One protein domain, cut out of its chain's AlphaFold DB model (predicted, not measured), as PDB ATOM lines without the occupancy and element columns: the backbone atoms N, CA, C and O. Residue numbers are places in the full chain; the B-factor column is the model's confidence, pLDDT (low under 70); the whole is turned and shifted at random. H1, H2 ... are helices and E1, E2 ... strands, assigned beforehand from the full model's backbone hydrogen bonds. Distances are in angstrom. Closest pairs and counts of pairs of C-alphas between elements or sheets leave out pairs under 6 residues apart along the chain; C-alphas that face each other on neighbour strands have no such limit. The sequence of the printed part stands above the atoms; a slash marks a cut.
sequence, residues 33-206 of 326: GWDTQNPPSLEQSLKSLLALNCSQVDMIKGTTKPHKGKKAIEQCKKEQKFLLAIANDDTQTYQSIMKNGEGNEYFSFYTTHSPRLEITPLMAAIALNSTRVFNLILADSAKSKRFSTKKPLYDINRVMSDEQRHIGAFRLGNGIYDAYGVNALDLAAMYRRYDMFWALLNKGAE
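Overview. This is residues 33 to 206 of the 326 residues of the protein "Ankyrin repeat domain-containing protein" of Helicobacter typhlonius (UniProt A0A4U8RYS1). What is seen first? The short helix H5 sits in the middle of a rounded cluster of helices, and H1, residues 83 to 87 of the long helix H2, H6 and H7 pack round it. H3 packs on H2 and H6, H8 packs on H7, and a small hairpin of strands E1 and E2 lies at the edge near Leu 42 of H1. What is it made of? The printed part has 174 residues with eight named helices and two named strands, in the order H1 H2 H3 H4 H5 H6 E1 E2 H7 H8; the one sheet, E1 - E2, is antiparallel. The class is mostly helix, though under half of the residues, 81 of 174, are in named elements. The whole is compact, with a radius of gyration of the C-alphas of 15.4 A and spans of 43 by 42 by 35 A.

Arrangement. What do the first helices touch? H1, residues 42 to 50, touches residues 80 to 84 of H2, residues 70 to 87, at a steep tilt of 52 degrees, opposite ways; the closest C-alphas are those of Leu 50 and Gln 80, 5.5 A apart. With residues 82 to 86, H2 touches H3, residues 91 to 99, in a helical hairpin with a steep tilt of 39 degrees; the closest C-alphas, of Ala 85 and Tyr 94, are 5.5 A apart. H4, residues 108 to 112, only just touches H2, with 3 pairs of C-alphas within 8 A, the closest those of Cys 76 and Phe 109 at 7.3 A. Which helices does H5 touch? H5, residues 121 to 127, and H2 are the hubs, touching four other helices each; H5 touches H2 at Ala 125 and Ile 86, closest C-alphas 5.9 A apart, and H1 at Ala 127 and Glu 43, closest C-alphas 6.1 A apart. With H6, residues 131 to 139, H5 makes a helical hairpin at a shallow tilt of 34.7 degrees, only just short of steep; the closest C-alphas, of Ala 125 and Phe 134, are 5.3 A apart. H6 also touches H3, the same way at a shallow tilt of 28 degrees, with the C-alphas of Thr 91 and Val 133 closest at 5.5 A. How do the strands and last helices stand? E1, residues 169 to 172, and E2, residues 175 to 178, form an antiparallel hairpin, with N 170 and O 177 within hydrogen-bond range at 2.9 A; the closest C-alphas of H1 and E1, of Leu 42 and Phe 170, are 6.3 A apart. H7, residues 184 to 190, touches H5 the same way at a shallow tilt of 5 degrees, closest C-alphas Met 123 and Ala 184 at 5.1 A. H7 makes a helical hairpin with H8, residues 194 to 202, closest C-alphas Ala 188 and Phe 197 at 5.0 A. Are the helix backbones complete? Every O i to N i+4 pair is within hydrogen-bond range in H2 to H8, and 3 of 5 in H1.

Along the chain. Where do the elements begin and end? H1 begins at C-alpha 42, (-19.886, -17.012, 45.509), and H8 ends at C-alpha 202, (-33.940, -20.737, 25.743). Which are longest? H2 measures 25.4 A from first to last C-alpha, H1 13.0 A, and H6 and H8 12.3 A each.

Size, cuts and confidence. How large is it? The C-alphas farthest apart, of Gly 69 and Asn 202, are 42.9 A apart, and the printed part has no cut. Which links are long? Those from H1 to H2, 19 residues, and from H6 to E1, 29 residues. Where is confidence low? The pLDDT is under 70 in 17 residues, among them residues 33 to 37 and 162 to 168.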
ATOM      1  N   GLY A  33     -15.088 -11.418  57.084       50.12
ATOM      2  CA  GLY A  33     -14.554 -11.699  55.745       50.12
ATOM      3  C   GLY A  33     -15.215 -10.903  54.618       50.12
ATOM      4  O   GLY A  33     -14.676 -10.854  53.516       50.12
ATOM      5  N   TRP A  34     -16.370 -10.283  54.872       58.47
ATOM      6  CA  TRP A  34     -17.057  -9.435  53.897       58.47
ATOM      7  C   TRP A  34     -16.536  -8.004  53.984       58.47
ATOM      8  O   TRP A  34     -17.179  -7.101  54.513       58.47
ATOM      9  N   ASP A  35     -15.331  -7.819  53.457       65.12
ATOM     10  CA  ASP A  35     -14.780  -6.507  53.143       65.12
ATOM     11  C   ASP A  35     -15.189  -6.128  51.716       65.12
ATOM     12  O   ASP A  35     -14.967  -6.890  50.779       65.12
ATOM     13  N   THR A  36     -15.751  -4.933  51.524       63.03
ATOM     14  CA  THR A  36     -16.043  -4.391  50.185       63.03
ATOM     15  C   THR A  36     -14.813  -4.327  49.272       63.03
ATOM     16  O   THR A  36     -14.964  -4.381  48.055       63.03
ATOM     17  N   GLN A  37     -13.601  -4.239  49.837       67.62
ATOM     18  CA  GLN A  37     -12.346  -4.231  49.080       67.62
ATOM     19  C   GLN A  37     -11.860  -5.637  48.707       67.62
ATOM     20  O   GLN A  37     -11.090  -5.786  47.761       67.62
ATOM     21  N   ASN A  38     -12.295  -6.674  49.427       76.88
ATOM     22  CA  ASN A  38     -11.899  -8.059  49.178       76.88
ATOM     23  C   ASN A  38     -13.020  -9.038  49.570       76.88
ATOM     24  O   ASN A  38     -12.853  -9.829  50.504       76.88
ATOM     25  N   PRO A  39     -14.169  -8.994  48.879       79.50
ATOM     26  CA  PRO A  39     -15.280  -9.870  49.208       79.50
ATOM     27  C   PRO A  39     -14.968 -11.331  48.842       79.50
ATOM     28  O   PRO A  39     -14.166 -11.592  47.934       79.50
ATOM     29  N   PRO A  40     -15.613 -12.318  49.492       83.50
ATOM     30  CA  PRO A  40     -15.485 -13.711  49.084       83.50
ATOM     31  C   PRO A  40     -16.099 -13.941  47.695       83.50
ATOM     32  O   PRO A  40     -16.964 -13.191  47.235       83.50
ATOM     33  N   SER A  41     -15.678 -15.011  47.019       85.19
ATOM     34  CA  SER A  41     -16.409 -15.486  45.841       85.19
ATOM     35  C   SER A  41     -17.733 -16.136  46.242       85.19
ATOM     36  O   SER A  41     -17.932 -16.549  47.396       85.19
ATOM     37  N   LEU A  42     -18.647 -16.276  45.279       86.38
ATOM     38  CA  LEU A  42     -19.886 -17.012  45.509       86.38
ATOM     39  C   LEU A  42     -19.594 -18.480  45.862       86.38
ATOM     40  O   LEU A  42     -20.225 -19.011  46.772       86.38
ATOM     41  N   GLU A  43     -18.583 -19.127  45.265       89.19
ATOM     42  CA  GLU A  43     -18.212 -20.498  45.657       89.19
ATOM     43  C   GLU A  43     -17.635 -20.576  47.071       89.19
ATOM     44  O   GLU A  43     -17.911 -21.535  47.789       89.19
ATOM     45  N   GLN A  44     -16.834 -19.590  47.490       87.44
ATOM     46  CA  GLN A  44     -16.330 -19.519  48.867       87.44
ATOM     47  C   GLN A  44     -17.489 -19.373  49.856       87.44
ATOM     48  O   GLN A  44     -17.522 -20.065  50.874       87.44
ATOM     49  N   SER A  45     -18.469 -18.537  49.509       86.06
ATOM     50  CA  SER A  45     -19.698 -18.373  50.282       86.06
ATOM     51  C   SER A  45     -20.491 -19.681  50.343       86.06
ATOM     52  O   SER A  45     -20.872 -20.110  51.424       86.06
ATOM     53  N   LEU A  46     -20.676 -20.391  49.227       91.19
ATOM     54  CA  LEU A  46     -21.347 -21.701  49.194       91.19
ATOM     55  C   LEU A  46     -20.621 -22.746  50.059       91.19
ATOM     56  O   LEU A  46     -21.227 -23.415  50.897       91.19
ATOM     57  N   LYS A  47     -19.294 -22.834  49.940       89.12
ATOM     58  CA  LYS A  47     -18.473 -23.753  50.742       89.12
ATOM     59  C   LYS A  47     -18.542 -23.461  52.243       89.12
ATOM     60  O   LYS A  47     -18.422 -24.397  53.031       89.12
ATOM     61  N   SER A  48     -18.780 -22.212  52.657       86.81
ATOM     62  CA  SER A  48     -18.904 -21.878  54.081       86.81
ATOM     63  C   SER A  48     -20.095 -22.571  54.740       86.81
ATOM     64  O   SER A  48     -19.982 -23.006  55.883       86.81
ATOM     65  N   LEU A  49     -21.220 -22.708  54.029       89.88
ATOM     66  CA  LEU A  49     -22.386 -23.420  54.552       89.88
ATOM     67  C   LEU A  49     -22.085 -24.911  54.710       89.88
ATOM     68  O   LEU A  49     -22.439 -25.484  55.734       89.88
ATOM     69  N   LEU A  50     -21.379 -25.532  53.760       92.00
ATOM     70  CA  LEU A  50     -20.980 -26.944  53.859       92.00
ATOM     71  C   LEU A  50     -20.020 -27.217  55.027       92.00
ATOM     72  O   LEU A  50     -20.075 -28.288  55.624       92.00
ATOM     73  N   ALA A  51     -19.163 -26.255  55.371       90.19
ATOM     74  CA  ALA A  51     -18.202 -26.375  56.469       90.19
ATOM     75  C   ALA A  51     -18.788 -26.038  57.858       90.19
ATOM     76  O   ALA A  51     -18.106 -26.189  58.872       90.19
ATOM     77  N   LEU A  52     -20.030 -25.552  57.923       88.88
ATOM     78  CA  LEU A  52     -20.635 -25.061  59.156       88.88
ATOM     79  C   LEU A  52     -20.962 -26.200  60.137       88.88
ATOM     80  O   LEU A  52     -21.560 -27.212  59.774       88.88
ATOM     81  N   ASN A  53     -20.671 -26.014  61.424       91.81
ATOM     82  CA  ASN A  53     -21.196 -26.904  62.455       91.81
ATOM     83  C   ASN A  53     -22.635 -26.503  62.809       91.81
ATOM     84  O   ASN A  53     -22.861 -25.635  63.654       91.81
ATOM     85  N   CYS A  54     -23.620 -27.169  62.201       91.50
ATOM     86  CA  CYS A  54     -25.032 -26.855  62.424       91.50
ATOM     87  C   CYS A  54     -25.478 -26.927  63.889       91.50
ATOM     88  O   CYS A  54     -26.462 -26.288  64.240       91.50
ATOM     89  N   SER A  55     -24.784 -27.676  64.752       91.56
ATOM     90  CA  SER A  55     -25.136 -27.779  66.178       91.56
ATOM     91  C   SER A  55     -24.926 -26.469  66.943       91.56
ATOM     92  O   SER A  55     -25.441 -26.325  68.045       91.56
ATOM     93  N   GLN A  56     -24.174 -25.533  66.362       87.94
ATOM     94  CA  GLN A  56     -23.856 -24.219  66.924       87.94
ATOM     95  C   GLN A  56     -24.681 -23.092  66.274       87.94
ATOM     96  O   GLN A  56     -24.402 -21.914  66.483       87.94
ATOM     97  N   VAL A  57     -25.680 -23.441  65.454       86.88
ATOM     98  CA  VAL A  57     -26.548 -22.473  64.776       86.88
ATOM     99  C   VAL A  57     -27.793 -22.217  65.617       86.88
ATOM    100  O   VAL A  57     -28.720 -23.028  65.661       86.88
ATOM    101  N   ASP A  58     -27.834 -21.044  66.245       87.44
ATOM    102  CA  ASP A  58     -28.911 -20.672  67.168       87.44
ATOM    103  C   ASP A  58     -30.127 -20.055  66.466       87.44
ATOM    104  O   ASP A  58     -31.245 -20.094  66.991       87.44
ATOM    105  N   MET A  59     -29.926 -19.465  65.283       88.31
ATOM    106  CA  MET A  59     -30.965 -18.756  64.541       88.31
ATOM    107  C   MET A  59     -30.712 -18.782  63.032       88.31
ATOM    108  O   MET A  59     -29.596 -18.548  62.585       88.31
ATOM    109  N   ILE A  60     -31.780 -18.973  62.255       88.31
ATOM    110  CA  ILE A  60     -31.827 -18.748  60.803       88.31
ATOM    111  C   ILE A  60     -33.049 -17.878  60.534       88.31
ATOM    112  O   ILE A  60     -34.146 -18.262  60.923       88.31
ATOM    113  N   LYS A  61     -32.900 -16.702  59.918       80.94
ATOM    114  CA  LYS A  61     -34.030 -15.770  59.743       80.94
ATOM    115  C   LYS A  61     -34.994 -16.198  58.636       80.94
ATOM    116  O   LYS A  61     -36.200 -16.097  58.846       80.94
ATOM    117  N   GLY A  62     -34.470 -16.656  57.497       70.44
ATOM    118  CA  GLY A  62     -35.263 -16.812  56.271       70.44
ATOM    119  C   GLY A  62     -35.962 -15.506  55.856       70.44
ATOM    120  O   GLY A  62     -35.775 -14.466  56.486       70.44
ATOM    121  N   THR A  63     -36.797 -15.549  54.811       56.09
ATOM    122  CA  THR A  63     -37.630 -14.393  54.411       56.09
ATOM    123  C   THR A  63     -39.034 -14.443  55.015       56.09
ATOM    124  O   THR A  63     -39.643 -13.403  55.236       56.09
ATOM    125  N   THR A  64     -39.554 -15.638  55.332       61.47
ATOM    126  CA  THR A  64     -40.931 -15.801  55.826       61.47
ATOM    127  C   THR A  64     -41.017 -15.948  57.341       61.47
ATOM    128  O   THR A  64     -41.846 -15.282  57.965       61.47
ATOM    129  N   LYS A  65     -40.196 -16.811  57.962       72.12
ATOM    130  CA  LYS A  65     -40.172 -17.011  59.420       72.12
ATOM    131  C   LYS A  65     -38.789 -17.420  59.934       72.12
ATOM    132  O   LYS A  65     -38.190 -18.338  59.376       72.12
ATOM    133  N   PRO A  66     -38.342 -16.850  61.069       84.06
ATOM    134  CA  PRO A  66     -37.103 -17.264  61.698       84.06
ATOM    135  C   PRO A  66     -37.236 -18.629  62.382       84.06
ATOM    136  O   PRO A  66     -38.165 -18.880  63.155       84.06
ATOM    137  N   HIS A  67     -36.245 -19.482  62.169       87.38
ATOM    138  CA  HIS A  67     -35.981 -20.690  62.938       87.38
ATOM    139  C   HIS A  67     -35.043 -20.351  64.101       87.38
ATOM    140  O   HIS A  67     -34.094 -19.587  63.935       87.38
ATOM    141  N   LYS A  68     -35.298 -20.921  65.285       90.62
ATOM    142  CA  LYS A  68     -34.476 -20.733  66.491       90.62
ATOM    143  C   LYS A  68     -34.185 -22.070  67.169       90.62
ATOM    144  O   LYS A  68     -35.017 -22.984  67.109       90.62
ATOM    145  N   GLY A  69     -33.035 -22.173  67.834       91.31
ATOM    146  CA  GLY A  69     -32.613 -23.358  68.584       91.31
ATOM    147  C   GLY A  69     -32.654 -24.624  67.724       91.31
ATOM    148  O   GLY A  69     -32.184 -24.622  66.591       91.31
ATOM    149  N   LYS A  70     -33.298 -25.695  68.211       93.62
ATOM    150  CA  LYS A  70     -33.394 -26.987  67.497       93.62
ATOM    151  C   LYS A  70     -33.878 -26.864  66.046       93.62
ATOM    152  O   LYS A  70     -33.321 -27.513  65.169       93.62
ATOM    153  N   LYS A  71     -34.848 -25.983  65.772       92.50
ATOM    154  CA  LYS A  71     -35.360 -25.765  64.408       92.50
ATOM    155  C   LYS A  71     -34.319 -25.126  63.485       92.50
ATOM    156  O   LYS A  71     -34.342 -25.390  62.289       92.50
ATOM    157  N   ALA A  72     -33.436 -24.282  64.022       92.06
ATOM    158  CA  ALA A  72     -32.344 -23.683  63.256       92.06
ATOM    159  C   ALA A  72     -31.273 -24.734  62.925       92.06
ATOM    160  O   ALA A  72     -30.829 -24.811  61.783       92.06
ATOM    161  N   ILE A  73     -30.951 -25.610  63.882       93.00
ATOM    162  CA  ILE A  73     -30.045 -26.751  63.680       93.00
ATOM    163  C   ILE A  73     -30.587 -27.691  62.591       93.00
ATOM    164  O   ILE A  73     -29.853 -28.090  61.688       93.00
ATOM    165  N   GLU A  74     -31.872 -28.044  62.658       93.69
ATOM    166  CA  GLU A  74     -32.534 -28.895  61.660       93.69
ATOM    167  C   GLU A  74     -32.535 -28.252  60.271       93.69
ATOM    168  O   GLU A  74     -32.169 -28.909  59.296       93.69
ATOM    169  N   GLN A  75     -32.890 -26.966  60.177       92.94
ATOM    170  CA  GLN A  75     -32.888 -26.239  58.909       92.94
ATOM    171  C   GLN A  75     -31.473 -26.127  58.320       92.94
ATOM    172  O   GLN A  75     -31.296 -26.366  57.130       92.94
ATOM    173  N   CYS A  76     -30.457 -25.864  59.146       93.31
ATOM    174  CA  CYS A  76     -29.057 -25.859  58.719       93.31
ATOM    175  C   CYS A  76     -28.646 -27.203  58.102       93.31
ATOM    176  O   CYS A  76     -28.096 -27.239  57.004       93.31
ATOM    177  N   LYS A  77     -28.970 -28.325  58.764       94.88
ATOM    178  CA  LYS A  77     -28.648 -29.672  58.259       94.88
ATOM    179  C   LYS A  77     -29.363 -29.978  56.943       94.88
ATOM    180  O   LYS A  77     -28.773 -30.598  56.060       94.88
ATOM    181  N   LYS A  78     -30.617 -29.534  56.796       94.38
ATOM    182  CA  LYS A  78     -31.367 -29.649  55.536       94.38
ATOM    183  C   LYS A  78     -30.704 -28.850  54.416       94.38
ATOM    184  O   LYS A  78     -30.470 -29.400  53.345       94.38
ATOM    185  N   GLU A  79     -30.348 -27.592  54.674       94.56
ATOM    186  CA  GLU A  79     -29.665 -26.736  53.698       94.56
ATOM    187  C   GLU A  79     -28.285 -27.284  53.309       94.56
ATOM    188  O   GLU A  79     -27.964 -27.295  52.123       94.56
ATOM    189  N   GLN A  80     -27.511 -27.830  54.256       95.69
ATOM    190  CA  GLN A  80     -26.245 -28.513  53.963       95.69
ATOM    191  C   GLN A  80     -26.433 -29.742  53.079       95.69
ATOM    192  O   GLN A  80     -25.739 -29.881  52.077       95.69
ATOM    193  N   LYS A  81     -27.377 -30.629  53.422       97.00
ATOM    194  CA  LYS A  81     -27.673 -31.829  52.627       97.00
ATOM    195  C   LYS A  81     -28.086 -31.453  51.202       97.00
ATOM    196  O   LYS A  81     -27.641 -32.083  50.246       97.00
ATOM    197  N   PHE A  82     -28.909 -30.415  51.064       97.12
ATOM    198  CA  PHE A  82     -29.367 -29.931  49.768       97.12
ATOM    199  C   PHE A  82     -28.239 -29.304  48.944       97.12
ATOM    200  O   PHE A  82     -28.057 -29.667  47.781       97.12
ATOM    201  N   LEU A  83     -27.430 -28.430  49.553       97.50
ATOM    202  CA  LEU A  83     -26.270 -27.841  48.889       97.50
ATOM    203  C   LEU A  83     -25.231 -28.899  48.513       97.50
ATOM    204  O   LEU A  83     -24.632 -28.796  47.451       97.50
ATOM    205  N   LEU A  84     -25.033 -29.927  49.340       97.81
ATOM    206  CA  LEU A  84     -24.098 -31.013  49.057       97.81
ATOM    207  C   LEU A  84     -24.540 -31.842  47.845       97.81
ATOM    208  O   LEU A  84     -23.706 -32.188  47.014       97.81
ATOM    209  N   ALA A  85     -25.844 -32.113  47.706       98.38
ATOM    210  CA  ALA A  85     -26.384 -32.784  46.524       98.38
ATOM    211  C   ALA A  85     -26.121 -31.974  45.245       98.38
ATOM    212  O   ALA A  85     -25.717 -32.537  44.230       98.38
ATOM    213  N   ILE A  86     -26.276 -30.646  45.310       98.25
ATOM    214  CA  ILE A  86     -25.923 -29.750  44.201       98.25
ATOM    215  C   ILE A  86     -24.410 -29.783  43.961       98.25
ATOM    216  O   ILE A  86     -23.986 -30.046  42.844       98.25
ATOM    217  N   ALA A  87     -23.585 -29.574  44.987       98.00
ATOM    218  CA  ALA A  87     -22.127 -29.498  44.869       98.00
ATOM    219  C   ALA A  87     -21.490 -30.768  44.289       98.00
ATOM    220  O   ALA A  87     -20.520 -30.677  43.544       98.00
ATOM    221  N   ASN A  88     -22.056 -31.936  44.597       98.19
ATOM    222  CA  ASN A  88     -21.601 -33.225  44.072       98.19
ATOM    223  C   ASN A  88     -22.245 -33.594  42.725       98.19
ATOM    224  O   ASN A  88     -21.986 -34.677  42.202       98.19
ATOM    225  N   ASP A  89     -23.109 -32.729  42.186       98.44
ATOM    226  CA  ASP A  89     -23.933 -32.992  41.005       98.44
ATOM    227  C   ASP A  89     -24.699 -34.333  41.109       98.44
ATOM    228  O   ASP A  89     -24.813 -35.104  40.147       98.44
ATOM    229  N   ASP A  90     -25.191 -34.633  42.320       98.56
ATOM    230  CA  ASP A  90     -25.904 -35.857  42.690       98.56
ATOM    231  C   ASP A  90     -27.410 -35.700  42.451       98.56
ATOM    232  O   ASP A  90     -28.187 -35.243  43.296       98.56
ATOM    233  N   THR A  91     -27.822 -36.127  41.260       98.44
ATOM    234  CA  THR A  91     -29.222 -36.095  40.823       98.44
ATOM    235  C   THR A  91     -30.157 -36.964  41.665       98.44
ATOM    236  O   THR A  91     -31.310 -36.579  41.856       98.44
ATOM    237  N   GLN A  92     -29.693 -38.095  42.206       98.19
ATOM    238  CA  GLN A  92     -30.547 -39.021  42.955       98.19
ATOM    239  C   GLN A  92     -30.911 -38.431  44.314       98.19
ATOM    240  O   GLN A  92     -32.089 -38.379  44.686       98.19
ATOM    241  N   THR A  93     -29.908 -37.928  45.039       98.12
ATOM    242  CA  THR A  93     -30.138 -37.258  46.321       98.12
ATOM    243  C   THR A  93     -30.951 -35.985  46.123       98.12
ATOM    244  O   THR A  93     -31.901 -35.763  46.876       98.12
ATOM    245  N   TYR A  94     -30.653 -35.191  45.085       97.81
ATOM    246  CA  TYR A  94     -31.440 -34.005  44.744       97.81
ATOM    247  C   TYR A  94     -32.921 -34.358  44.532       97.81
ATOM    248  O   TYR A  94     -33.788 -33.817  45.216       97.81
ATOM    249  N   GLN A  95     -33.228 -35.322  43.661       97.38
ATOM    250  CA  GLN A  95     -34.610 -35.731  43.380       97.38
ATOM    251  C   GLN A  95     -35.331 -36.275  44.618       97.38
ATOM    252  O   GLN A  95     -36.508 -35.979  44.822       97.38
ATOM    253  N   SER A  96     -34.633 -37.036  45.468       97.69
ATOM    254  CA  SER A  96     -35.178 -37.533  46.737       97.69
ATOM    255  C   SER A  96     -35.572 -36.387  47.680       97.69
ATOM    256  O   SER A  96     -36.679 -36.382  48.219       97.69
ATOM    257  N   ILE A  97     -34.715 -35.368  47.815       96.06
ATOM    258  CA  ILE A  97     -34.996 -34.154  48.600       96.06
ATOM    259  C   ILE A  97     -36.231 -33.429  48.049       96.06
ATOM    260  O   ILE A  97     -37.136 -33.085  48.814       96.06
ATOM    261  N   MET A  98     -36.306 -33.243  46.727       94.56
ATOM    262  CA  MET A  98     -37.437 -32.559  46.091       94.56
ATOM    263  C   MET A  98     -38.752 -33.325  46.274       94.56
ATOM    264  O   MET A  98     -39.765 -32.728  46.634       94.56
ATOM    265  N   LYS A  99     -38.736 -34.655  46.116       94.50
ATOM    266  CA  LYS A  99     -39.912 -35.520  46.313       94.50
ATOM    267  C   LYS A  99     -40.458 -35.458  47.744       94.50
ATOM    268  O   LYS A  99     -41.666 -35.556  47.936       94.50
ATOM    269  N   ASN A 100     -39.583 -35.268  48.728       93.38
ATOM    270  CA  ASN A 100     -39.958 -35.167  50.138       93.38
ATOM    271  C   ASN A 100     -40.397 -33.750  50.555       93.38
ATOM    272  O   ASN A 100     -40.707 -33.534  51.725       93.38
ATOM    273  N   GLY A 101     -40.410 -32.776  49.636       88.50
ATOM    274  CA  GLY A 101     -40.728 -31.381  49.956       88.50
ATOM    275  C   GLY A 101     -39.674 -30.710  50.843       88.50
ATOM    276  O   GLY A 101     -39.988 -29.777  51.577       88.50
ATOM    277  N   GLU A 102     -38.431 -31.200  50.809       88.44
ATOM    278  CA  GLU A 102     -37.308 -30.687  51.608       88.44
ATOM    279  C   GLU A 102     -36.475 -29.627  50.861       88.44
ATOM    280  O   GLU A 102     -35.509 -29.103  51.417       88.44
ATOM    281  N   GLY A 103     -36.825 -29.319  49.608       85.88
ATOM    282  CA  GLY A 103     -36.179 -28.274  48.816       85.88
ATOM    283  C   GLY A 103     -36.462 -26.870  49.355       85.88
ATOM    284  O   GLY A 103     -37.525 -26.605  49.912       85.88
ATOM    285  N   ASN A 104     -35.515 -25.954  49.148       86.38
ATOM    286  CA  ASN A 104     -35.666 -24.540  49.498       86.38
ATOM    287  C   ASN A 104     -35.641 -23.671  48.234       86.38
ATOM    288  O   ASN A 104     -34.894 -23.975  47.304       86.38
ATOM    289  N   GLU A 105     -36.411 -22.578  48.216       86.75
ATOM    290  CA  GLU A 105     -36.378 -21.572  47.134       86.75
ATOM    291  C   GLU A 105     -35.016 -20.855  47.065       86.75
ATOM    292  O   GLU A 105     -34.512 -20.549  45.985       86.75
ATOM    293  N   TYR A 106     -34.404 -20.621  48.228       89.25
ATOM    294  CA  TYR A 106     -33.070 -20.052  48.418       89.25
ATOM    295  C   TYR A 106     -32.491 -20.553  49.752       89.25
ATOM    296  O   TYR A 106     -33.214 -21.045  50.621       89.25
ATOM    297  N   PHE A 107     -31.178 -20.435  49.929       91.50
ATOM    298  CA  PHE A 107     -30.490 -20.848  51.155       91.50
ATOM    299  C   PHE A 107     -30.658 -19.788  52.255       91.50
ATOM    300  O   PHE A 107     -30.061 -18.708  52.197       91.50
ATOM    301  N   SER A 108     -31.472 -20.077  53.276       89.31
ATOM    302  CA  SER A 108     -31.829 -19.106  54.319       89.31
ATOM    303  C   SER A 108     -30.642 -18.715  55.193       89.31
ATOM    304  O   SER A 108     -30.649 -17.622  55.773       89.31
ATOM    305  N   PHE A 109     -29.603 -19.551  55.265       87.50
ATOM    306  CA  PHE A 109     -28.346 -19.203  55.925       87.50
ATOM    307  C   PHE A 109     -27.791 -17.847  55.447       87.50
ATOM    308  O   PHE A 109     -27.540 -16.965  56.271       87.50
ATOM    309  N   TYR A 110     -27.729 -17.609  54.133       83.06
ATOM    310  CA  TYR A 110     -27.187 -16.362  53.566       83.06
ATOM    311  C   TYR A 110     -28.110 -15.151  53.708       83.06
ATOM    312  O   TYR A 110     -27.671 -14.018  53.557       83.06
ATOM    313  N   THR A 111     -29.378 -15.366  54.062       80.75
ATOM    314  CA  THR A 111     -30.320 -14.280  54.394       80.75
ATOM    315  C   THR A 111     -30.292 -13.905  55.881       80.75
ATOM    316  O   THR A 111     -30.907 -12.926  56.306       80.75
ATOM    317  N   THR A 112     -29.589 -14.683  56.710       77.75
ATOM    318  CA  THR A 112     -29.579 -14.498  58.169       77.75
ATOM    319  C   THR A 112     -28.611 -13.401  58.606       77.75
ATOM    320  O   THR A 112     -28.921 -12.623  59.521       77.75
ATOM    321  N   HIS A 113     -27.470 -13.317  57.926       72.31
ATOM    322  CA  HIS A 113     -26.349 -12.437  58.239       72.31
ATOM    323  C   HIS A 113     -26.210 -11.338  57.182       72.31
ATOM    324  O   HIS A 113     -26.672 -11.506  56.060       72.31
ATOM    325  N   SER A 114     -25.635 -10.196  57.559       67.50
ATOM    326  CA  SER A 114     -25.368  -9.110  56.610       67.50
ATOM    327  C   SER A 114     -23.999  -9.324  55.948       67.50
ATOM    328  O   SER A 114     -23.058  -9.636  56.672       67.50
ATOM    329  N   PRO A 115     -23.855  -9.104  54.630       69.88
ATOM    330  CA  PRO A 115     -24.911  -8.747  53.680       69.88
ATOM    331  C   PRO A 115     -25.844  -9.930  53.403       69.88
ATOM    332  O   PRO A 115     -25.402 -11.075  53.317       69.88
ATOM    333  N   ARG A 116     -27.145  -9.645  53.276       76.81
ATOM    334  CA  ARG A 116     -28.140 -10.687  53.021       76.81
ATOM    335  C   ARG A 116     -28.179 -10.981  51.539       76.81
ATOM    336  O   ARG A 116     -28.454 -10.091  50.740       76.81
ATOM    337  N   LEU A 117     -27.931 -12.233  51.188       79.94
ATOM    338  CA  LEU A 117     -27.945 -12.678  49.805       79.94
ATOM    339  C   LEU A 117     -28.974 -13.777  49.618       79.94
ATOM    340  O   LEU A 117     -28.934 -14.823  50.266       79.94
ATOM    341  N   GLU A 118     -29.887 -13.545  48.686       86.44
ATOM    342  CA  GLU A 118     -30.818 -14.559  48.218       86.44
ATOM    343  C   GLU A 118     -30.145 -15.434  47.159       86.44
ATOM    344  O   GLU A 118     -30.290 -15.218  45.958       86.44
ATOM    345  N   ILE A 119     -29.381 -16.428  47.613       89.94
ATOM    346  CA  ILE A 119     -28.740 -17.400  46.722       89.94
ATOM    347  C   ILE A 119     -29.714 -18.553  46.470       89.94
ATOM    348  O   ILE A 119     -30.053 -19.305  47.389       89.94
ATOM    349  N   THR A 120     -30.164 -18.698  45.223       93.38
ATOM    350  CA  THR A 120     -31.066 -19.787  44.808       93.38
ATOM    351  C   THR A 120     -30.298 -21.081  44.504       93.38
ATOM    352  O   THR A 120     -29.102 -21.036  44.196       93.38
ATOM    353  N   PRO A 121     -30.960 -22.254  44.512       95.56
ATOM    354  CA  PRO A 121     -30.353 -23.502  44.041       95.56
ATOM    355  C   PRO A 121     -29.847 -23.421  42.601       95.56
ATOM    356  O   PRO A 121     -28.794 -23.975  42.294       95.56
ATOM    357  N   LEU A 122     -30.559 -22.690  41.733       96.19
ATOM    358  CA  LEU A 122     -30.163 -22.482  40.340       96.19
ATOM    359  C   LEU A 122     -28.831 -21.721  40.249       96.19
ATOM    360  O   LEU A 122     -27.922 -22.154  39.548       96.19
ATOM    361  N   MET A 123     -28.679 -20.643  41.025       94.50
ATOM    362  CA  MET A 123     -27.423 -19.886  41.129       94.50
ATOM    363  C   MET A 123     -26.282 -20.738  41.699       94.50
ATOM    364  O   MET A 123     -25.160 -20.682  41.197       94.50
ATOM    365  N   ALA A 124     -26.563 -21.556  42.720       96.25
ATOM    366  CA  ALA A 124     -25.568 -22.444  43.316       96.25
ATOM    367  C   ALA A 124     -25.071 -23.509  42.328       96.25
ATOM    368  O   ALA A 124     -23.867 -23.741  42.246       96.25
ATOM    369  N   ALA A 125     -25.971 -24.113  41.544       98.00
ATOM    370  CA  ALA A 125     -25.602 -25.094  40.526       98.00
ATOM    371  C   ALA A 125     -24.709 -24.487  39.429       98.00
ATOM    372  O   ALA A 125     -23.771 -25.134  38.974       98.00
ATOM    373  N   ILE A 126     -24.940 -23.226  39.057       96.25
ATOM    374  CA  ILE A 126     -24.109 -22.501  38.082       96.25
ATOM    375  C   ILE A 126     -22.712 -22.222  38.645       96.25
ATOM    376  O   ILE A 126     -21.703 -22.553  38.013       96.25
ATOM    377  N   ALA A 127     -22.652 -21.661  39.858       94.00
ATOM    378  CA  ALA A 127     -21.396 -21.336  40.530       94.00
ATOM    379  C   ALA A 127     -20.527 -22.587  40.748       94.00
ATOM    380  O   ALA A 127     -19.322 -22.564  40.507       94.00
ATOM    381  N   LEU A 128     -21.148 -23.705  41.138       95.88
ATOM    382  CA  LEU A 128     -20.472 -24.980  41.402       95.88
ATOM    383  C   LEU A 128     -20.281 -25.855  40.152       95.88
ATOM    384  O   LEU A 128     -19.638 -26.896  40.244       95.88
ATOM    385  N   ASN A 129     -20.770 -25.416  38.987       97.06
ATOM    386  CA  ASN A 129     -20.717 -26.149  37.717       97.06
ATOM    387  C   ASN A 129     -21.413 -27.527  37.750       97.06
ATOM    388  O   ASN A 129     -20.943 -28.499  37.159       97.06
ATOM    389  N   SER A 130     -22.539 -27.616  38.449       98.12
ATOM    390  CA  SER A 130     -23.308 -28.845  38.655       98.12
ATOM    391  C   SER A 130     -24.305 -29.068  37.519       98.12
ATOM    392  O   SER A 130     -25.496 -28.795  37.664       98.12
ATOM    393  N   THR A 131     -23.827 -29.503  36.353       98.31
ATOM    394  CA  THR A 131     -24.617 -29.520  35.109       98.31
ATOM    395  C   THR A 131     -25.867 -30.396  35.153       98.31
ATOM    396  O   THR A 131     -26.917 -29.992  34.644       98.31
ATOM    397  N   ARG A 132     -25.812 -31.591  35.748       98.56
ATOM    398  CA  ARG A 132     -26.972 -32.497  35.749       98.56
ATOM    399  C   ARG A 132     -28.045 -32.006  36.709       98.56
ATOM    400  O   ARG A 132     -29.221 -31.989  36.351       98.56
ATOM    401  N   VAL A 133     -27.650 -31.562  37.898       98.50
ATOM    402  CA  VAL A 133     -28.563 -30.975  38.883       98.50
ATOM    403  C   VAL A 133     -29.102 -29.631  38.390       98.50
ATOM    404  O   VAL A 133     -30.296 -29.382  38.535       98.50
ATOM    405  N   PHE A 134     -28.287 -28.809  37.724       98.62
ATOM    406  CA  PHE A 134     -28.734 -27.590  37.043       98.62
ATOM    407  C   PHE A 134     -29.892 -27.879  36.082       98.62
ATOM    408  O   PHE A 134     -30.916 -27.209  36.155       98.62
ATOM    409  N   ASN A 135     -29.772 -28.906  35.234       98.31
ATOM    410  CA  ASN A 135     -30.826 -29.257  34.279       98.31
ATOM    411  C   ASN A 135     -32.130 -29.688  34.969       98.31
ATOM    412  O   ASN A 135     -33.212 -29.354  34.485       98.31
ATOM    413  N   LEU A 136     -32.043 -30.380  36.110       97.50
ATOM    414  CA  LEU A 136     -33.218 -30.721  36.919       97.50
ATOM    415  C   LEU A 136     -33.869 -29.470  37.524       97.50
ATOM    416  O   LEU A 136     -35.072 -29.279  37.374       97.50
ATOM    417  N   ILE A 137     -33.076 -28.582  38.131       97.06
ATOM    418  CA  ILE A 137     -33.572 -27.311  38.683       97.06
ATOM    419  C   ILE A 137     -34.219 -26.467  37.573       97.06
ATOM    420  O   ILE A 137     -35.304 -25.911  37.757       97.06
ATOM    421  N   LEU A 138     -33.578 -26.381  36.403       97.00
ATOM    422  CA  LEU A 138     -34.058 -25.619  35.252       97.00
ATOM    423  C   LEU A 138     -35.354 -26.199  34.674       97.00
ATOM    424  O   LEU A 138     -36.201 -25.440  34.198       97.00
ATOM    425  N   ALA A 139     -35.540 -27.523  34.707       94.19
ATOM    426  CA  ALA A 139     -36.782 -28.162  34.277       94.19
ATOM    427  C   ALA A 139     -37.983 -27.613  35.067       94.19
ATOM    428  O   ALA A 139     -38.973 -27.216  34.445       94.19
ATOM    429  N   ASP A 140     -37.818 -27.461  36.384       90.12
ATOM    430  CA  ASP A 140     -38.828 -26.955  37.325       90.12
ATOM    431  C   ASP A 140     -38.850 -25.420  37.473       90.12
ATOM    432  O   ASP A 140     -39.680 -24.859  38.199       90.12
ATOM    433  N   SER A 141     -37.955 -24.720  36.772       92.69
ATOM    434  CA  SER A 141     -37.879 -23.258  36.767       92.69
ATOM    435  C   SER A 141     -38.809 -22.638  35.721       92.69
ATOM    436  O   SER A 141     -38.975 -23.161  34.615       92.69
ATOM    437  N   ALA A 142     -39.376 -21.472  36.029       90.12
ATOM    438  CA  ALA A 142     -40.068 -20.633  35.047       90.12
ATOM    439  C   ALA A 142     -40.032 -19.158  35.463       90.12
ATOM    440  O   ALA A 142     -39.584 -18.824  36.554       90.12
ATOM    441  N   LYS A 143     -40.552 -18.268  34.614       86.94
ATOM    442  CA  LYS A 143     -40.762 -16.864  34.988       86.94
ATOM    443  C   LYS A 143     -41.872 -16.738  36.022       86.94
ATOM    444  O   LYS A 143     -43.002 -17.177  35.771       86.94
ATOM    445  N   SER A 144     -41.597 -16.069  37.137       83.25
ATOM    446  CA  SER A 144     -42.661 -15.660  38.051       83.25
ATOM    447  C   SER A 144     -43.498 -14.535  37.438       83.25
ATOM    448  O   SER A 144     -42.979 -13.534  36.947       83.25
ATOM    449  N   LYS A 145     -44.825 -14.680  37.471       81.50
ATOM    450  CA  LYS A 145     -45.764 -13.637  37.033       81.50
ATOM    451  C   LYS A 145     -46.386 -12.982  38.261       81.50
ATOM    452  O   LYS A 145     -46.942 -13.676  39.108       81.50
ATOM    453  N   ARG A 146     -46.366 -11.645  38.311       68.94
ATOM    454  CA  ARG A 146     -46.801 -10.815  39.457       68.94
ATOM    455  C   ARG A 146     -48.196 -11.156  40.008       68.94
ATOM    456  O   ARG A 146     -48.422 -10.980  41.199       68.94
ATOM    457  N   PHE A 147     -49.099 -11.660  39.164       76.38
ATOM    458  CA  PHE A 147     -50.486 -11.996  39.518       76.38
ATOM    459  C   PHE A 147     -50.850 -13.472  39.295       76.38
ATOM    460  O   PHE A 147     -52.027 -13.821  39.289       76.38
ATOM    461  N   SER A 148     -49.867 -14.352  39.084       75.38
ATOM    462  CA  SER A 148     -50.149 -15.784  38.950       75.38
ATOM    463  C   SER A 148     -50.363 -16.421  40.319       75.38
ATOM    464  O   SER A 148     -49.545 -16.266  41.225       75.38
ATOM    465  N   THR A 149     -51.438 -17.196  40.445       73.31
ATOM    466  CA  THR A 149     -51.696 -18.051  41.613       73.31
ATOM    467  C   THR A 149     -50.754 -19.254  41.663       73.31
ATOM    468  O   THR A 149     -50.476 -19.779  42.738       73.31
ATOM    469  N   LYS A 150     -50.211 -19.666  40.509       76.44
ATOM    470  CA  LYS A 150     -49.189 -20.707  40.393       76.44
ATOM    471  C   LYS A 150     -47.819 -20.047  40.285       76.44
ATOM    472  O   LYS A 150     -47.483 -19.491  39.235       76.44
ATOM    473  N   LYS A 151     -47.045 -20.084  41.368       78.00
ATOM    474  CA  LYS A 151     -45.636 -19.686  41.346       78.00
ATOM    475  C   LYS A 151     -44.793 -20.881  40.896       78.00
ATOM    476  O   LYS A 151     -45.080 -21.997  41.336       78.00
ATOM    477  N   PRO A 152     -43.812 -20.688  40.000       85.31
ATOM    478  CA  PRO A 152     -42.825 -21.728  39.761       85.31
ATOM    479  C   PRO A 152     -42.064 -22.003  41.054       85.31
ATOM    480  O   PRO A 152     -41.963 -21.122  41.909       85.31
ATOM    481  N   LEU A 153     -41.528 -23.215  41.184       84.88
ATOM    482  CA  LEU A 153     -40.711 -23.555  42.345       84.88
ATOM    483  C   LEU A 153     -39.440 -22.701  42.384       84.88
ATOM    484  O   LEU A 153     -39.027 -22.240  43.443       84.88
ATOM    485  N   TYR A 154     -38.877 -22.440  41.204       90.19
ATOM    486  CA  TYR A 154     -37.756 -21.534  41.017       90.19
ATOM    487  C   TYR A 154     -38.111 -20.471  39.982       90.19
ATOM    488  O   TYR A 154     -38.433 -20.778  38.832       90.19
ATOM    489  N   ASP A 155     -38.062 -19.207  40.399       90.88
ATOM    490  CA  ASP A 155     -38.136 -18.088  39.467       90.88
ATOM    491  C   ASP A 155     -36.788 -17.934  38.761       90.88
ATOM    492  O   ASP A 155     -35.786 -17.597  39.392       90.88
ATOM    493  N   ILE A 156     -36.767 -18.179  37.451       92.19
ATOM    494  CA  ILE A 156     -35.545 -18.107  36.636       92.19
ATOM    495  C   ILE A 156     -34.914 -16.705  36.645       92.19
ATOM    496  O   ILE A 156     -33.702 -16.573  36.494       92.19
ATOM    497  N   ASN A 157     -35.729 -15.671  36.875       89.81
ATOM    498  CA  ASN A 157     -35.301 -14.274  36.919       89.81
ATOM    499  C   ASN A 157     -35.111 -13.761  38.351       89.81
ATOM    500  O   ASN A 157     -34.989 -12.550  38.556       89.81
ATOM    501  N   ARG A 158     -35.101 -14.650  39.360       88.94
ATOM    502  CA  ARG A 158     -34.777 -14.241  40.729       88.94
ATOM    503  C   ARG A 158     -33.378 -13.638  40.730       88.94
ATOM    504  O   ARG A 158     -32.432 -14.239  40.230       88.94
ATOM    505  N   VAL A 159     -33.268 -12.453  41.309       86.12
ATOM    506  CA  VAL A 159     -32.001 -11.751  41.495       86.12
ATOM    507  C   VAL A 159     -31.509 -11.945  42.922       86.12
ATOM    508  O   VAL A 159     -32.313 -12.045  43.851       86.12
ATOM    509  N   MET A 160     -30.194 -11.921  43.109       83.19
ATOM    510  CA  MET A 160     -29.599 -11.661  44.409       83.19
ATOM    511  C   MET A 160     -29.979 -10.223  44.796       83.19
ATOM    512  O   MET A 160     -29.555  -9.249  44.176       83.19
ATOM    513  N   SER A 161     -30.879 -10.075  45.766       71.56
ATOM    514  CA  SER A 161     -31.304  -8.768  46.272       71.56
ATOM    515  C   SER A 161     -31.589  -8.823  47.767       71.56
ATOM    516  O   SER A 161     -31.932  -9.879  48.289       71.56
ATOM    517  N   ASP A 162     -31.461  -7.678  48.434       60.12
ATOM    518  CA  ASP A 162     -31.900  -7.471  49.815       60.12
ATOM    519  C   ASP A 162     -33.029  -6.421  49.812       60.12
ATOM    520  O   ASP A 162     -32.971  -5.420  49.091       60.12
ATOM    521  N   GLU A 163     -34.082  -6.649  50.607       54.47
ATOM    522  CA  GLU A 163     -35.116  -5.642  50.901       54.47
ATOM    523  C   GLU A 163     -34.533  -4.446  51.674       54.47
ATOM    524  O   GLU A 163     -35.094  -3.346  51.682       54.47
ATOM    525  N   GLN A 164     -33.397  -4.654  52.338       49.28
ATOM    526  CA  GLN A 164     -32.630  -3.638  53.040       49.28
ATOM    527  C   GLN A 164     -31.446  -3.218  52.163       49.28
ATOM    528  O   GLN A 164     -30.844  -4.022  51.474       49.28
ATOM    529  N   ARG A 165     -31.123  -1.923  52.148       53.28
ATOM    530  CA  ARG A 165     -30.175  -1.264  51.219       53.28
ATOM    531  C   ARG A 165     -28.700  -1.703  51.359       53.28
ATOM    532  O   ARG A 165     -27.804  -0.935  51.013       53.28
ATOM    533  N   HIS A 166     -28.423  -2.870  51.926       53.25
ATOM    534  CA  HIS A 166     -27.077  -3.395  52.085       53.25
ATOM    535  C   HIS A 166     -26.659  -4.098  50.796       53.25
ATOM    536  O   HIS A 166     -27.086  -5.207  50.495       53.25
ATOM    537  N   ILE A 167     -25.829  -3.403  50.027       57.91
ATOM    538  CA  ILE A 167     -25.241  -3.899  48.788       57.91
ATOM    539  C   ILE A 167     -24.114  -4.868  49.166       57.91
ATOM    540  O   ILE A 167     -23.162  -4.480  49.845       57.91
ATOM    541  N   GLY A 168     -24.252  -6.138  48.790       66.50
ATOM    542  CA  GLY A 168     -23.158  -7.107  48.851       66.50
ATOM    543  C   GLY A 168     -22.304  -7.018  47.588       66.50
ATOM    544  O   GLY A 168     -22.808  -6.651  46.533       66.50
ATOM    545  N   ALA A 169     -21.027  -7.379  47.677       74.81
ATOM    546  CA  ALA A 169     -20.171  -7.581  46.513       74.81
ATOM    547  C   ALA A 169     -19.591  -8.996  46.537       74.81
ATOM    548  O   ALA A 169     -19.373  -9.536  47.612       74.81
ATOM    549  N   PHE A 170     -19.308  -9.605  45.392       77.25
ATOM    550  CA  PHE A 170     -18.555 -10.861  45.345       77.25
ATOM    551  C   PHE A 170     -17.357 -10.730  44.416       77.25
ATOM    552  O   PHE A 170     -17.360  -9.948  43.462       77.25
ATOM    553  N   ARG A 171     -16.312 -11.505  44.703       79.88
ATOM    554  CA  ARG A 171     -15.130 -11.572  43.845       79.88
ATOM    555  C   ARG A 171     -15.273 -12.688  42.822       79.88
ATOM    556  O   ARG A 171     -15.632 -13.812  43.168       79.88
ATOM    557  N   LEU A 172     -14.882 -12.399  41.587       77.81
ATOM    558  CA  LEU A 172     -14.720 -13.390  40.535       77.81
ATOM    559  C   LEU A 172     -13.439 -13.105  39.747       77.81
ATOM    560  O   LEU A 172     -13.296 -12.060  39.111       77.81
ATOM    561  N   GLY A 173     -12.485 -14.039  39.818       77.94
ATOM    562  CA  GLY A 173     -11.124 -13.796  39.342       77.94
ATOM    563  C   GLY A 173     -10.518 -12.576  40.043       77.94
ATOM    564  O   GLY A 173     -10.511 -12.506  41.273       77.94
ATOM    565  N   ASN A 174     -10.065 -11.601  39.255       75.00
ATOM    566  CA  ASN A 174      -9.518 -10.332  39.751       75.00
ATOM    567  C   ASN A 174     -10.570  -9.208  39.830       75.00
ATOM    568  O   ASN A 174     -10.237  -8.084  40.203       75.00
ATOM    569  N   GLY A 175     -11.822  -9.486  39.452       76.44
ATOM    570  CA  GLY A 175     -12.918  -8.520  39.460       76.44
ATOM    571  C   GLY A 175     -13.750  -8.595  40.738       76.44
ATOM    572  O   GLY A 175     -13.940  -9.669  41.311       76.44
ATOM    573  N   ILE A 176     -14.273  -7.447  41.159       76.88
ATOM    574  CA  ILE A 176     -15.280  -7.325  42.217       76.88
ATOM    575  C   ILE A 176     -16.582  -6.895  41.549       76.88
ATOM    576  O   ILE A 176     -16.562  -5.967  40.745       76.88
ATOM    577  N   TYR A 177     -17.685  -7.560  41.872       76.75
ATOM    578  CA  TYR A 177     -18.992  -7.326  41.266       76.75
ATOM    579  C   TYR A 177     -20.025  -7.007  42.337       76.75
ATOM    580  O   TYR A 177     -20.006  -7.603  43.413       76.75
ATOM    581  N   ASP A 178     -20.934  -6.084  42.029       75.94
ATOM    582  CA  ASP A 178     -22.117  -5.824  42.848       75.94
ATOM    583  C   ASP A 178     -23.058  -7.039  42.776       75.94
ATOM    584  O   ASP A 178     -23.364  -7.527  41.689       75.94
ATOM    585  N   ALA A 179     -23.506  -7.547  43.926       78.69
ATOM    586  CA  ALA A 179     -24.463  -8.645  43.990       78.69
ATOM    587  C   ALA A 179     -25.898  -8.200  43.658       78.69
ATOM    588  O   ALA A 179     -26.721  -9.028  43.276       78.69
ATOM    589  N   TYR A 180     -26.219  -6.915  43.808       79.12
ATOM    590  CA  TYR A 180     -27.570  -6.388  43.675       79.12
ATOM    591  C   TYR A 180     -28.082  -6.461  42.233       79.12
ATOM    592  O   TYR A 180     -27.662  -5.716  41.350       79.12
ATOM    593  N   GLY A 181     -29.075  -7.318  42.003       80.62
ATOM    594  CA  GLY A 181     -29.683  -7.487  40.683       80.62
ATOM    595  C   GLY A 181     -29.027  -8.567  39.824       80.62
ATOM    596  O   GLY A 181     -29.503  -8.796  38.720       80.62
ATOM    597  N   VAL A 182     -28.009  -9.268  40.336       84.38
ATOM    598  CA  VAL A 182     -27.382 -10.402  39.640       84.38
ATOM    599  C   VAL A 182     -28.300 -11.621  39.709       84.38
ATOM    600  O   VAL A 182     -28.660 -12.075  40.797       84.38
ATOM    601  N   ASN A 183     -28.683 -12.167  38.559       88.88
ATOM    602  CA  ASN A 183     -29.522 -13.358  38.437       88.88
ATOM    603  C   ASN A 183     -28.721 -14.597  37.973       88.88
ATOM    604  O   ASN A 183     -27.495 -14.583  37.861       88.88
ATOM    605  N   ALA A 184     -29.422 -15.706  37.723       92.69
ATOM    606  CA  ALA A 184     -28.812 -16.943  37.233       92.69
ATOM    607  C   ALA A 184     -28.137 -16.786  35.854       92.69
ATOM    608  O   ALA A 184     -27.058 -17.334  35.635       92.69
ATOM    609  N   LEU A 185     -28.750 -16.040  34.934       91.81
ATOM    610  CA  LEU A 185     -28.217 -15.792  33.594       91.81
ATOM    611  C   LEU A 185     -26.917 -14.978  33.659       91.81
ATOM    612  O   LEU A 185     -25.941 -15.343  33.003       91.81
ATOM    613  N   ASP A 186     -26.864 -13.964  34.525       88.25
ATOM    614  CA  ASP A 186     -25.655 -13.170  34.773       88.25
ATOM    615  C   ASP A 186     -24.521 -14.042  35.331       88.25
ATOM    616  O   ASP A 186     -23.403 -14.020  34.815       88.25
ATOM    617  N   LEU A 187     -24.806 -14.882  36.336       89.44
ATOM    618  CA  LEU A 187     -23.808 -15.806  36.887       89.44
ATOM    619  C   LEU A 187     -23.295 -16.795  35.838       89.44
ATOM    620  O   LEU A 187     -22.106 -17.106  35.832       89.44
ATOM    621  N   ALA A 188     -24.160 -17.291  34.951       92.50
ATOM    622  CA  ALA A 188     -23.739 -18.211  33.901       92.50
ATOM    623  C   ALA A 188     -22.764 -17.536  32.926       92.50
ATOM    624  O   ALA A 188     -21.777 -18.161  32.536       92.50
ATOM    625  N   ALA A 189     -22.981 -16.260  32.597       89.62
ATOM    626  CA  ALA A 189     -22.042 -15.476  31.798       89.62
ATOM    627  C   ALA A 189     -20.718 -15.245  32.538       89.62
ATOM    628  O   ALA A 189     -19.651 -15.581  32.030       89.62
ATOM    629  N   MET A 190     -20.795 -14.751  33.774       86.12
ATOM    630  CA  MET A 190     -19.644 -14.453  34.623       86.12
ATOM    631  C   MET A 190     -18.742 -15.682  34.833       86.12
ATOM    632  O   MET A 190     -17.528 -15.613  34.647       86.12
ATOM    633  N   TYR A 191     -19.326 -16.843  35.139       88.62
ATOM    634  CA  TYR A 191     -18.600 -18.106  35.310       88.62
ATOM    635  C   TYR A 191     -18.256 -18.822  33.993       88.62
ATOM    636  O   TYR A 191     -17.721 -19.936  34.031       88.62
ATOM    637  N   ARG A 192     -18.554 -18.216  32.833       90.88
ATOM    638  CA  ARG A 192     -18.307 -18.782  31.495       90.88
ATOM    639  C   ARG A 192     -18.957 -20.160  31.314       90.88
ATOM    640  O   ARG A 192     -18.386 -21.085  30.738       90.88
ATOM    641  N   ARG A 193     -20.162 -20.327  31.866       93.75
ATOM    642  CA  ARG A 193     -20.983 -21.545  31.803       93.75
ATOM    643  C   ARG A 193     -21.855 -21.496  30.558       93.75
ATOM    644  O   ARG A 193     -23.069 -21.349  30.648       93.75
ATOM    645  N   TYR A 194     -21.219 -21.586  29.397       94.81
ATOM    646  CA  TYR A 194     -21.849 -21.349  28.099       94.81
ATOM    647  C   TYR A 194     -23.123 -22.168  27.859       94.81
ATOM    648  O   TYR A 194     -24.149 -21.607  27.478       94.81
ATOM    649  N   ASP A 195     -23.090 -23.465  28.168       96.88
ATOM    650  CA  ASP A 195     -24.248 -24.346  27.990       96.88
ATOM    651  C   ASP A 195     -25.403 -23.969  28.928       96.88
ATOM    652  O   ASP A 195     -26.564 -23.946  28.524       96.88
ATOM    653  N   MET A 196     -25.089 -23.618  30.180       97.38
ATOM    654  CA  MET A 196     -26.088 -23.176  31.158       97.38
ATOM    655  C   MET A 196     -26.673 -21.818  30.773       97.38
ATOM    656  O   MET A 196     -27.882 -21.621  30.874       97.38
ATOM    657  N   PHE A 197     -25.834 -20.900  30.291       95.06
ATOM    658  CA  PHE A 197     -26.242 -19.593  29.789       95.06
ATOM    659  C   PHE A 197     -27.228 -19.741  28.622       95.06
ATOM    660  O   PHE A 197     -28.329 -19.191  28.659       95.06
ATOM    661  N   TRP A 198     -26.882 -20.568  27.632       95.06
ATOM    662  CA  TRP A 198     -27.751 -20.862  26.494       95.06
ATOM    663  C   TRP A 198     -29.060 -21.540  26.921       95.06
ATOM    664  O   TRP A 198     -30.137 -21.191  26.433       95.06
ATOM    665  N   ALA A 199     -29.003 -22.482  27.864       97.25
ATOM    666  CA  ALA A 199     -30.190 -23.146  28.392       97.25
ATOM    667  C   ALA A 199     -31.127 -22.168  29.127       97.25
ATOM    668  O   ALA A 199     -32.345 -22.233  28.944       97.25
ATOM    669  N   LEU A 200     -30.580 -21.233  29.911       95.69
ATOM    670  CA  LEU A 200     -31.347 -20.185  30.593       95.69
ATOM    671  C   LEU A 200     -32.034 -19.251  29.590       95.69
ATOM    672  O   LEU A 200     -33.233 -19.003  29.737       95.69
ATOM    673  N   LEU A 201     -31.323 -18.793  28.551       92.44
ATOM    674  CA  LEU A 201     -31.904 -17.974  27.478       92.44
ATOM    675  C   LEU A 201     -33.067 -18.686  26.783       92.44
ATOM    676  O   LEU A 201     -34.158 -18.129  26.684       92.44
ATOM    677  N   ASN A 202     -32.882 -19.948  26.386       94.19
ATOM    678  CA  ASN A 202     -33.940 -20.737  25.743       94.19
ATOM    679  C   ASN A 202     -35.136 -21.007  26.665       94.19
ATOM    680  O   ASN A 202     -36.271 -21.117  26.203       94.19
ATOM    681  N   LYS A 203     -34.911 -21.082  27.983       94.62
ATOM    682  CA  LYS A 203     -35.983 -21.162  28.988       94.62
ATOM    683  C   LYS A 203     -36.685 -19.809  29.204       94.62
ATOM    684  O   LYS A 203     -37.724 -19.742  29.864       94.62
ATOM    685  N   GLY A 204     -36.148 -18.739  28.624       91.50
ATOM    686  CA  GLY A 204     -36.714 -17.401  28.600       91.50
ATOM    687  C   GLY A 204     -36.119 -16.443  29.628       91.50
ATOM    688  O   GLY A 204     -36.731 -15.404  29.852       91.50
ATOM    689  N   ALA A 205     -34.994 -16.754  30.277       90.94
ATOM    690  CA  ALA A 205     -34.366 -15.843  31.235       90.94
ATOM    691  C   ALA A 205     -34.224 -14.414  30.664       90.94
ATOM    692  O   ALA A 205     -33.927 -14.219  29.486       90.94
ATOM    693  N   GLU A 206     -34.498 -13.409  31.492       86.81
ATOM    694  CA  GLU A 206     -34.468 -12.005  31.084       86.81
ATOM    695  C   GLU A 206     -33.050 -11.451  31.168       86.81
ATOM    696  O   GLU A 206     -32.437 -11.439  32.230       86.81
TER     697      GLU A 206